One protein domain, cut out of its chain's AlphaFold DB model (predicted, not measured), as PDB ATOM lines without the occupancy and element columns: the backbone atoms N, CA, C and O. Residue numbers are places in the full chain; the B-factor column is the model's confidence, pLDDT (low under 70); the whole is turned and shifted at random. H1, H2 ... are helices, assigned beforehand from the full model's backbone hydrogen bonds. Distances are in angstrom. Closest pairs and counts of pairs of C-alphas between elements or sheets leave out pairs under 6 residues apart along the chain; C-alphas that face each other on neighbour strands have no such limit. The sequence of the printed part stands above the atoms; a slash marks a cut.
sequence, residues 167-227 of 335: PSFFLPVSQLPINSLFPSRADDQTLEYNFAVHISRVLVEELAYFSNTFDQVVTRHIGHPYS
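This is residues 167 to 227 of the 335 residues of an uncharacterized protein of Amphimedon queenslandica (UniProt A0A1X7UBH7). One long helix, H2, makes much of the length of a drawn-out rod; at its end short H3 turns back in a corner, and residues 215 to 227 fold back from there. Beyond the start of H2 the chain runs on through the short helix H1. The printed part has 61 residues with three named helices, H1, H2, H3 in order, no named strand, all helix; it is extended, radius of gyration of the C-alphas 18.5 A, spanning 57 by 22 by 14 A.

H2, residues 185 to 206, and H3, residues 208 to 214, touch only at the corner, H2 with residues 203 to 205 alone; the closest C-alphas, of Val 204 and Ser 211, are 4.4 A apart. They run opposite ways at a steep tilt of 51 degrees. H1, residues 178 to 181, is apart from both. Every O i to N i+4 pair is within hydrogen-bond range in H2 and H3; H1 is too short for one.

H2 measures 31.4 A from C-alpha 185 at (51.833, 29.992, 75.892) to C-alpha 206 at (81.076, 40.949, 78.802).

Both links are tight, and the printed part has no cut. Residues 168 to 169 have pLDDT under 70.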
ATOM      1  N   PRO A 167      35.631  37.395  91.466       70.44
ATOM      2  CA  PRO A 167      34.656  36.319  91.687       70.44
ATOM      3  C   PRO A 167      34.979  35.022  90.935       70.44
ATOM      4  O   PRO A 167      34.702  33.935  91.433       70.44
ATOM      5  N   SER A 168      35.636  35.127  89.776       69.06
ATOM      6  CA  SER A 168      36.079  33.995  88.954       69.06
ATOM      7  C   SER A 168      37.061  33.045  89.654       69.06
ATOM      8  O   SER A 168      37.197  31.904  89.226       69.06
ATOM      9  N   PHE A 169      37.729  33.480  90.730       67.56
ATOM     10  CA  PHE A 169      38.645  32.647  91.521       67.56
ATOM     11  C   PHE A 169      38.034  32.136  92.837       67.56
ATOM     12  O   PHE A 169      38.705  31.429  93.584       67.56
ATOM     13  N   PHE A 170      36.762  32.444  93.111       72.69
ATOM     14  CA  PHE A 170      35.994  31.906  94.247       72.69
ATOM     15  C   PHE A 170      35.056  30.759  93.857       72.69
ATOM     16  O   PHE A 170      34.126  30.419  94.590       72.69
ATOM     17  N   LEU A 171      35.291  30.154  92.697       77.31
ATOM     18  CA  LEU A 171      34.552  28.982  92.255       77.31
ATOM     19  C   LEU A 171      35.049  27.725  92.995       77.31
ATOM     20  O   LEU A 171      36.213  27.669  93.405       77.31
ATOM     21  N   PRO A 172      34.198  26.695  93.174       81.75
ATOM     22  CA  PRO A 172      34.651  25.373  93.596       81.75
ATOM     23  C   PRO A 172      35.838  24.909  92.746       81.75
ATOM     24  O   PRO A 172      35.883  25.202  91.556       81.75
ATOM     25  N   VAL A 173      36.767  24.141  93.327       80.44
ATOM     26  CA  VAL A 173      38.000  23.694  92.639       80.44
ATOM     27  C   VAL A 173      37.718  23.060  91.270       80.44
ATOM     28  O   VAL A 173      38.469  23.270  90.326       80.44
ATOM     29  N   SER A 174      36.604  22.334  91.143       82.00
ATOM     30  CA  SER A 174      36.156  21.699  89.897       82.00
ATOM     31  C   SER A 174      35.714  22.670  88.794       82.00
ATOM     32  O   SER A 174      35.617  22.263  87.642       82.00
ATOM     33  N   GLN A 175      35.414  23.920  89.138       82.62
ATOM     34  CA  GLN A 175      34.932  24.976  88.246       82.62
ATOM     35  C   GLN A 175      35.965  26.095  88.060       82.62
ATOM     36  O   GLN A 175      35.671  27.102  87.419       82.62
ATOM     37  N   LEU A 176      37.166  25.951  88.631       81.94
ATOM     38  CA  LEU A 176      38.217  26.942  88.452       81.94
ATOM     39  C   LEU A 176      38.685  26.956  86.988       81.94
ATOM     40  O   LEU A 176      38.916  25.892  86.407       81.94
ATOM     41  N   PRO A 177      38.879  28.143  86.392       82.38
ATOM     42  CA  PRO A 177      39.395  28.261  85.039       82.38
ATOM     43  C   PRO A 177      40.900  27.948  85.028       82.38
ATOM     44  O   PRO A 177      41.740  28.836  85.115       82.38
ATOM     45  N   ILE A 178      41.243  26.661  84.929       80.50
ATOM     46  CA  ILE A 178      42.627  26.150  84.931       80.50
ATOM     47  C   ILE A 178      43.502  26.913  83.925       80.50
ATOM     48  O   ILE A 178      44.599  27.346  84.267       80.50
ATOM     49  N   ASN A 179      42.980  27.157  82.722       80.38
ATOM     50  CA  ASN A 179      43.710  27.816  81.635       80.38
ATOM     51  C   ASN A 179      44.069  29.284  81.913       80.38
ATOM     52  O   ASN A 179      44.961  29.804  81.259       80.38
ATOM     53  N   SER A 180      43.386  29.959  82.845       76.56
ATOM     54  CA  SER A 180      43.729  31.329  83.256       76.56
ATOM     55  C   SER A 180      44.472  31.393  84.590       76.56
ATOM     56  O   SER A 180      44.892  32.472  85.007       76.56
ATOM     57  N   LEU A 181      44.616  30.255  85.279       80.00
ATOM     58  CA  LEU A 181      45.372  30.144  86.523       80.00
ATOM     59  C   LEU A 181      46.844  29.800  86.264       80.00
ATOM     60  O   LEU A 181      47.718  30.253  87.003       80.00
ATOM     61  N   PHE A 182      47.105  28.979  85.247       84.50
ATOM     62  CA  PHE A 182      48.455  28.600  84.850       84.50
ATOM     63  C   PHE A 182      49.009  29.543  83.781       84.50
ATOM     64  O   PHE A 182      48.221  30.119  83.028       84.50
ATOM     65  N   PRO A 183      50.346  29.688  83.698       89.19
ATOM     66  CA  PRO A 183      50.980  30.391  82.595       89.19
ATOM     67  C   PRO A 183      50.464  29.869  81.257       89.19
ATOM     68  O   PRO A 183      50.375  28.660  81.028       89.19
ATOM     69  N   SER A 184      50.084  30.801  80.401       90.12
ATOM     70  CA  SER A 184      49.702  30.529  79.027       90.12
ATOM     71  C   SER A 184      50.942  30.459  78.135       90.12
ATOM     72  O   SER A 184      52.019  30.942  78.482       90.12
ATOM     73  N   ARG A 185      50.774  29.948  76.911       91.19
ATOM     74  CA  ARG A 185      51.833  29.992  75.892       91.19
ATOM     75  C   ARG A 185      52.306  31.425  75.595       91.19
ATOM     76  O   ARG A 185      53.469  31.622  75.262       91.19
ATOM     77  N   ALA A 186      51.421  32.416  75.717       92.12
ATOM     78  CA  ALA A 186      51.775  33.824  75.542       92.12
ATOM     79  C   ALA A 186      52.662  34.344  76.690       92.12
ATOM     80  O   ALA A 186      53.573  35.145  76.458       92.12
ATOM     81  N   ASP A 187      52.441  33.859  77.917       91.69
ATOM     82  CA  ASP A 187      53.306  34.164  79.061       91.69
ATOM     83  C   ASP A 187      54.697  33.553  78.866       91.69
ATOM     84  O   ASP A 187      55.696  34.239  79.078       91.69
ATOM     85  N   ASP A 188      54.765  32.308  78.381       92.88
ATOM     86  CA  ASP A 188      56.029  31.633  78.061       92.88
ATOM     87  C   ASP A 188      56.814  32.397  76.987       92.88
ATOM     88  O   ASP A 188      57.992  32.691  77.176       92.88
ATOM     89  N   GLN A 189      56.159  32.814  75.900       95.75
ATOM     90  CA  GLN A 189      56.784  33.628  74.848       95.75
ATOM     91  C   GLN A 189      57.295  34.974  75.379       95.75
ATOM     92  O   GLN A 189      58.391  35.417  75.029       95.75
ATOM     93  N   THR A 190      56.523  35.625  76.253       92.94
ATOM     94  CA  THR A 190      56.931  36.881  76.897       92.94
ATOM     95  C   THR A 190      58.146  36.662  77.801       92.94
ATOM     96  O   THR A 190      59.072  37.477  77.823       92.94
ATOM     97  N   LEU A 191      58.171  35.550  78.536       93.19
ATOM     98  CA  LEU A 191      59.279  35.173  79.402       93.19
ATOM     99  C   LEU A 191      60.545  34.845  78.597       93.19
ATOM    100  O   LEU A 191      61.619  35.341  78.937       93.19
ATOM    101  N   GLU A 192      60.423  34.076  77.514       95.12
ATOM    102  CA  GLU A 192      61.517  33.773  76.583       95.12
ATOM    103  C   GLU A 192      62.105  35.050  75.980       95.12
ATOM    104  O   GLU A 192      63.324  35.240  76.006       95.12
ATOM    105  N   TYR A 193      61.254  35.970  75.517       94.50
ATOM    106  CA  TYR A 193      61.685  37.279  75.030       94.50
ATOM    107  C   TYR A 193      62.462  38.055  76.105       94.50
ATOM    108  O   TYR A 193      63.562  38.549  75.848       94.50
ATOM    109  N   ASN A 194      61.937  38.121  77.331       93.56
ATOM    110  CA  ASN A 194      62.600  38.813  78.437       93.56
ATOM    111  C   ASN A 194      63.970  38.198  78.757       93.56
ATOM    112  O   ASN A 194      64.945  38.932  78.942       93.56
ATOM    113  N   PHE A 195      64.081  36.865  78.775       94.69
ATOM    114  CA  PHE A 195      65.362  36.187  78.960       94.69
ATOM    115  C   PHE A 195      66.337  36.461  77.819       94.69
ATOM    116  O   PHE A 195      67.497  36.767  78.090       94.69
ATOM    117  N   ALA A 196      65.888  36.424  76.563       94.19
ATOM    118  CA  ALA A 196      66.730  36.740  75.413       94.19
ATOM    119  C   ALA A 196      67.287  38.173  75.502       94.19
ATOM    120  O   ALA A 196      68.475  38.409  75.263       94.19
ATOM    121  N   VAL A 197      66.463  39.133  75.934       94.19
ATOM    122  CA  VAL A 197      66.889  40.514  76.196       94.19
ATOM    123  C   VAL A 197      67.920  40.587  77.333       94.19
ATOM    124  O   VAL A 197      68.910  41.304  77.216       94.19
ATOM    125  N   HIS A 198      67.745  39.843  78.425       93.25
ATOM    126  CA  HIS A 198      68.733  39.812  79.507       93.25
ATOM    127  C   HIS A 198      70.061  39.175  79.082       93.25
ATOM    128  O   HIS A 198      71.119  39.753  79.329       93.25
ATOM    129  N   ILE A 199      70.014  38.024  78.411       93.75
ATOM    130  CA  ILE A 199      71.203  37.310  77.933       93.75
ATOM    131  C   ILE A 199      71.958  38.166  76.915       93.75
ATOM    132  O   ILE A 199      73.171  38.314  77.025       93.75
ATOM    133  N   SER A 200      71.257  38.779  75.958       94.00
ATOM    134  CA  SER A 200      71.892  39.643  74.956       94.00
ATOM    135  C   SER A 200      72.629  40.830  75.579       94.00
ATOM    136  O   SER A 200      73.729  41.144  75.132       94.00
ATOM    137  N   ARG A 201      72.098  41.444  76.649       94.19
ATOM    138  CA  ARG A 201      72.815  42.492  77.401       94.19
ATOM    139  C   ARG A 201      74.115  41.977  78.000       94.19
ATOM    140  O   ARG A 201      75.142  42.603  77.784       94.19
ATOM    141  N   VAL A 202      74.068  40.836  78.691       93.88
ATOM    142  CA  VAL A 202      75.258  40.224  79.302       93.88
ATOM    143  C   VAL A 202      76.301  39.893  78.233       93.88
ATOM    144  O   VAL A 202      77.475  40.187  78.410       93.88
ATOM    145  N   LEU A 203      75.886  39.341  77.087       94.75
ATOM    146  CA  LEU A 203      76.806  39.042  75.987       94.75
ATOM    147  C   LEU A 203      77.468  40.310  75.429       94.75
ATOM    148  O   LEU A 203      78.672  40.306  75.200       94.75
ATOM    149  N   VAL A 204      76.706  41.389  75.216       94.88
ATOM    150  CA  VAL A 204      77.240  42.670  74.715       94.88
ATOM    151  C   VAL A 204      78.155  43.350  75.737       94.88
ATOM    152  O   VAL A 204      79.133  43.974  75.336       94.88
ATOM    153  N   GLU A 205      77.858  43.238  77.031       93.50
ATOM    154  CA  GLU A 205      78.642  43.851  78.111       93.50
ATOM    155  C   GLU A 205      79.960  43.106  78.372       93.50
ATOM    156  O   GLU A 205      81.009  43.736  78.494       93.50
ATOM    157  N   GLU A 206      79.934  41.771  78.379       95.19
ATOM    158  CA  GLU A 206      81.076  40.949  78.802       95.19
ATOM    159  C   GLU A 206      81.975  40.482  77.645       95.19
ATOM    160  O   GLU A 206      83.153  40.175  77.844       95.19
ATOM    161  N   LEU A 207      81.454  40.394  76.414       94.94
ATOM    162  CA  LEU A 207      82.190  39.835  75.277       94.94
ATOM    163  C   LEU A 207      82.454  40.887  74.197       94.94
ATOM    164  O   LEU A 207      81.555  41.330  73.481       94.94
ATOM    165  N   ALA A 208      83.737  41.194  73.988       95.06
ATOM    166  CA  ALA A 208      84.191  42.230  73.057       95.06
ATOM    167  C   ALA A 208      83.651  42.075  71.623       95.06
ATOM    168  O   ALA A 208      83.344  43.069  70.970       95.06
ATOM    169  N   TYR A 209      83.506  40.841  71.124       95.50
ATOM    170  CA  TYR A 209      82.924  40.601  69.798       95.50
ATOM    171  C   TYR A 209      81.489  41.134  69.699       95.50
ATOM    172  O   TYR A 209      81.149  41.832  68.742       95.50
ATOM    173  N   PHE A 210      80.656  40.833  70.696       94.00
ATOM    174  CA  PHE A 210      79.258  41.248  70.706       94.00
ATOM    175  C   PHE A 210      79.119  42.742  70.987       94.00
ATOM    176  O   PHE A 210      78.304  43.389  70.336       94.00
ATOM    177  N   SER A 211      79.962  43.302  71.860       93.19
ATOM    178  CA  SER A 211      80.065  44.750  72.067       93.19
ATOM    179  C   SER A 211      80.343  45.491  70.754       93.19
ATOM    180  O   SER A 211      79.571  46.341  70.325       93.19
ATOM    181  N   ASN A 212      81.383  45.093  70.021       93.81
ATOM    182  CA  ASN A 212      81.767  45.794  68.795       93.81
ATOM    183  C   ASN A 212      80.744  45.651  67.655       93.81
ATOM    184  O   ASN A 212      80.727  46.483  66.750       93.81
ATOM    185  N   THR A 213      79.920  44.599  67.676       94.12
ATOM    186  CA  THR A 213      79.031  44.255  66.554       94.12
ATOM    187  C   THR A 213      77.573  44.647  66.806       94.12
ATOM    188  O   THR A 213      76.882  45.048  65.872       94.12
ATOM    189  N   PHE A 214      77.085  44.542  68.046       92.56
ATOM    190  CA  PHE A 214      75.649  44.592  68.356       92.56
ATOM    191  C   PHE A 214      75.260  45.610  69.438       92.56
ATOM    192  O   PHE A 214      74.085  45.697  69.796       92.56
ATOM    193  N   ASP A 215      76.197  46.421  69.937       90.50
ATOM    194  CA  ASP A 215      75.925  47.412  70.991       90.50
ATOM    195  C   ASP A 215      74.833  48.429  70.619       90.50
ATOM    196  O   ASP A 215      74.052  48.848  71.477       90.50
ATOM    197  N   GLN A 216      74.720  48.758  69.328       91.06
ATOM    198  CA  GLN A 216      73.724  49.700  68.811       91.06
ATOM    199  C   GLN A 216      72.307  49.118  68.713       91.06
ATOM    200  O   GLN A 216      71.343  49.878  68.695       91.06
ATOM    201  N   VAL A 217      72.170  47.791  68.630       90.56
ATOM    202  CA  VAL A 217      70.877  47.121  68.389       90.56
ATOM    203  C   VAL A 217      70.330  46.406  69.622       90.56
ATOM    204  O   VAL A 217      69.174  45.990  69.629       90.56
ATOM    205  N   VAL A 218      71.134  46.250  70.677       92.31
ATOM    206  CA  VAL A 218      70.701  45.541  71.883       92.31
ATOM    207  C   VAL A 218      69.637  46.328  72.655       92.31
ATOM    208  O   VAL A 218      69.799  47.504  72.997       92.31
ATOM    209  N   THR A 219      68.538  45.659  73.000       92.31
ATOM    210  CA  THR A 219      67.453  46.249  73.793       92.31
ATOM    211  C   THR A 219      67.906  46.505  75.232       92.31
ATOM    212  O   THR A 219      68.002  45.583  76.046       92.31
ATOM    213  N   ARG A 220      68.128  47.773  75.600       88.25
ATOM    214  CA  ARG A 220      68.617  48.168  76.940       88.25
ATOM    215  C   ARG A 220      67.579  48.105  78.054       88.25
ATOM    216  O   ARG A 220      67.948  47.877  79.202       88.25
ATOM    217  N   HIS A 221      66.295  48.252  77.732       86.31
ATOM    218  CA  HIS A 221      65.212  48.201  78.716       86.31
ATOM    219  C   HIS A 221      64.035  47.371  78.202       86.31
ATOM    220  O   HIS A 221      63.636  47.507  77.050       86.31
ATOM    221  N   ILE A 222      63.492  46.501  79.062       89.75
ATOM    222  CA  ILE A 222      62.216  45.825  78.791       89.75
ATOM    223  C   ILE A 222      61.130  46.857  79.091       89.75
ATOM    224  O   ILE A 222      61.111  47.425  80.184       89.75
ATOM    225  N   GLY A 223      60.282  47.150  78.106       86.81
ATOM    226  CA  GLY A 223      59.219  48.137  78.257       86.81
ATOM    227  C   GLY A 223      58.212  47.701  79.317       86.81
ATOM    228  O   GLY A 223      57.707  46.584  79.277       86.81
ATOM    229  N   HIS A 224      57.907  48.588  80.259       87.00
ATOM    230  CA  HIS A 224      56.864  48.377  81.258       87.00
ATOM    231  C   HIS A 224      55.972  49.625  81.357       87.00
ATOM    232  O   HIS A 224      56.522  50.735  81.324       87.00
ATOM    233  N   PRO A 225      54.639  49.489  81.523       88.50
ATOM    234  CA  PRO A 225      53.716  50.628  81.539       88.50
ATOM    235  C   PRO A 225      54.108  51.718  82.539       88.50
ATOM    236  O   PRO A 225      54.037  52.898  82.219       88.50
ATOM    237  N   TYR A 226      54.620  51.311  83.704       89.00
ATOM    238  CA  TYR A 226      55.000  52.218  84.791       89.00
ATOM    239  C   TYR A 226      56.505  52.535  84.853       89.00
ATOM    240  O   TYR A 226      57.048  52.835  85.917       89.00
ATOM    241  N   SER A 227      57.238  52.383  83.741       89.00
ATOM    242  CA  SER A 227      58.700  52.591  83.732       89.00
ATOM    243  C   SER A 227      59.085  54.024  84.098       89.00
ATOM    244  O   SER A 227      60.086  54.235  84.781       89.00
TER     245      SER A 227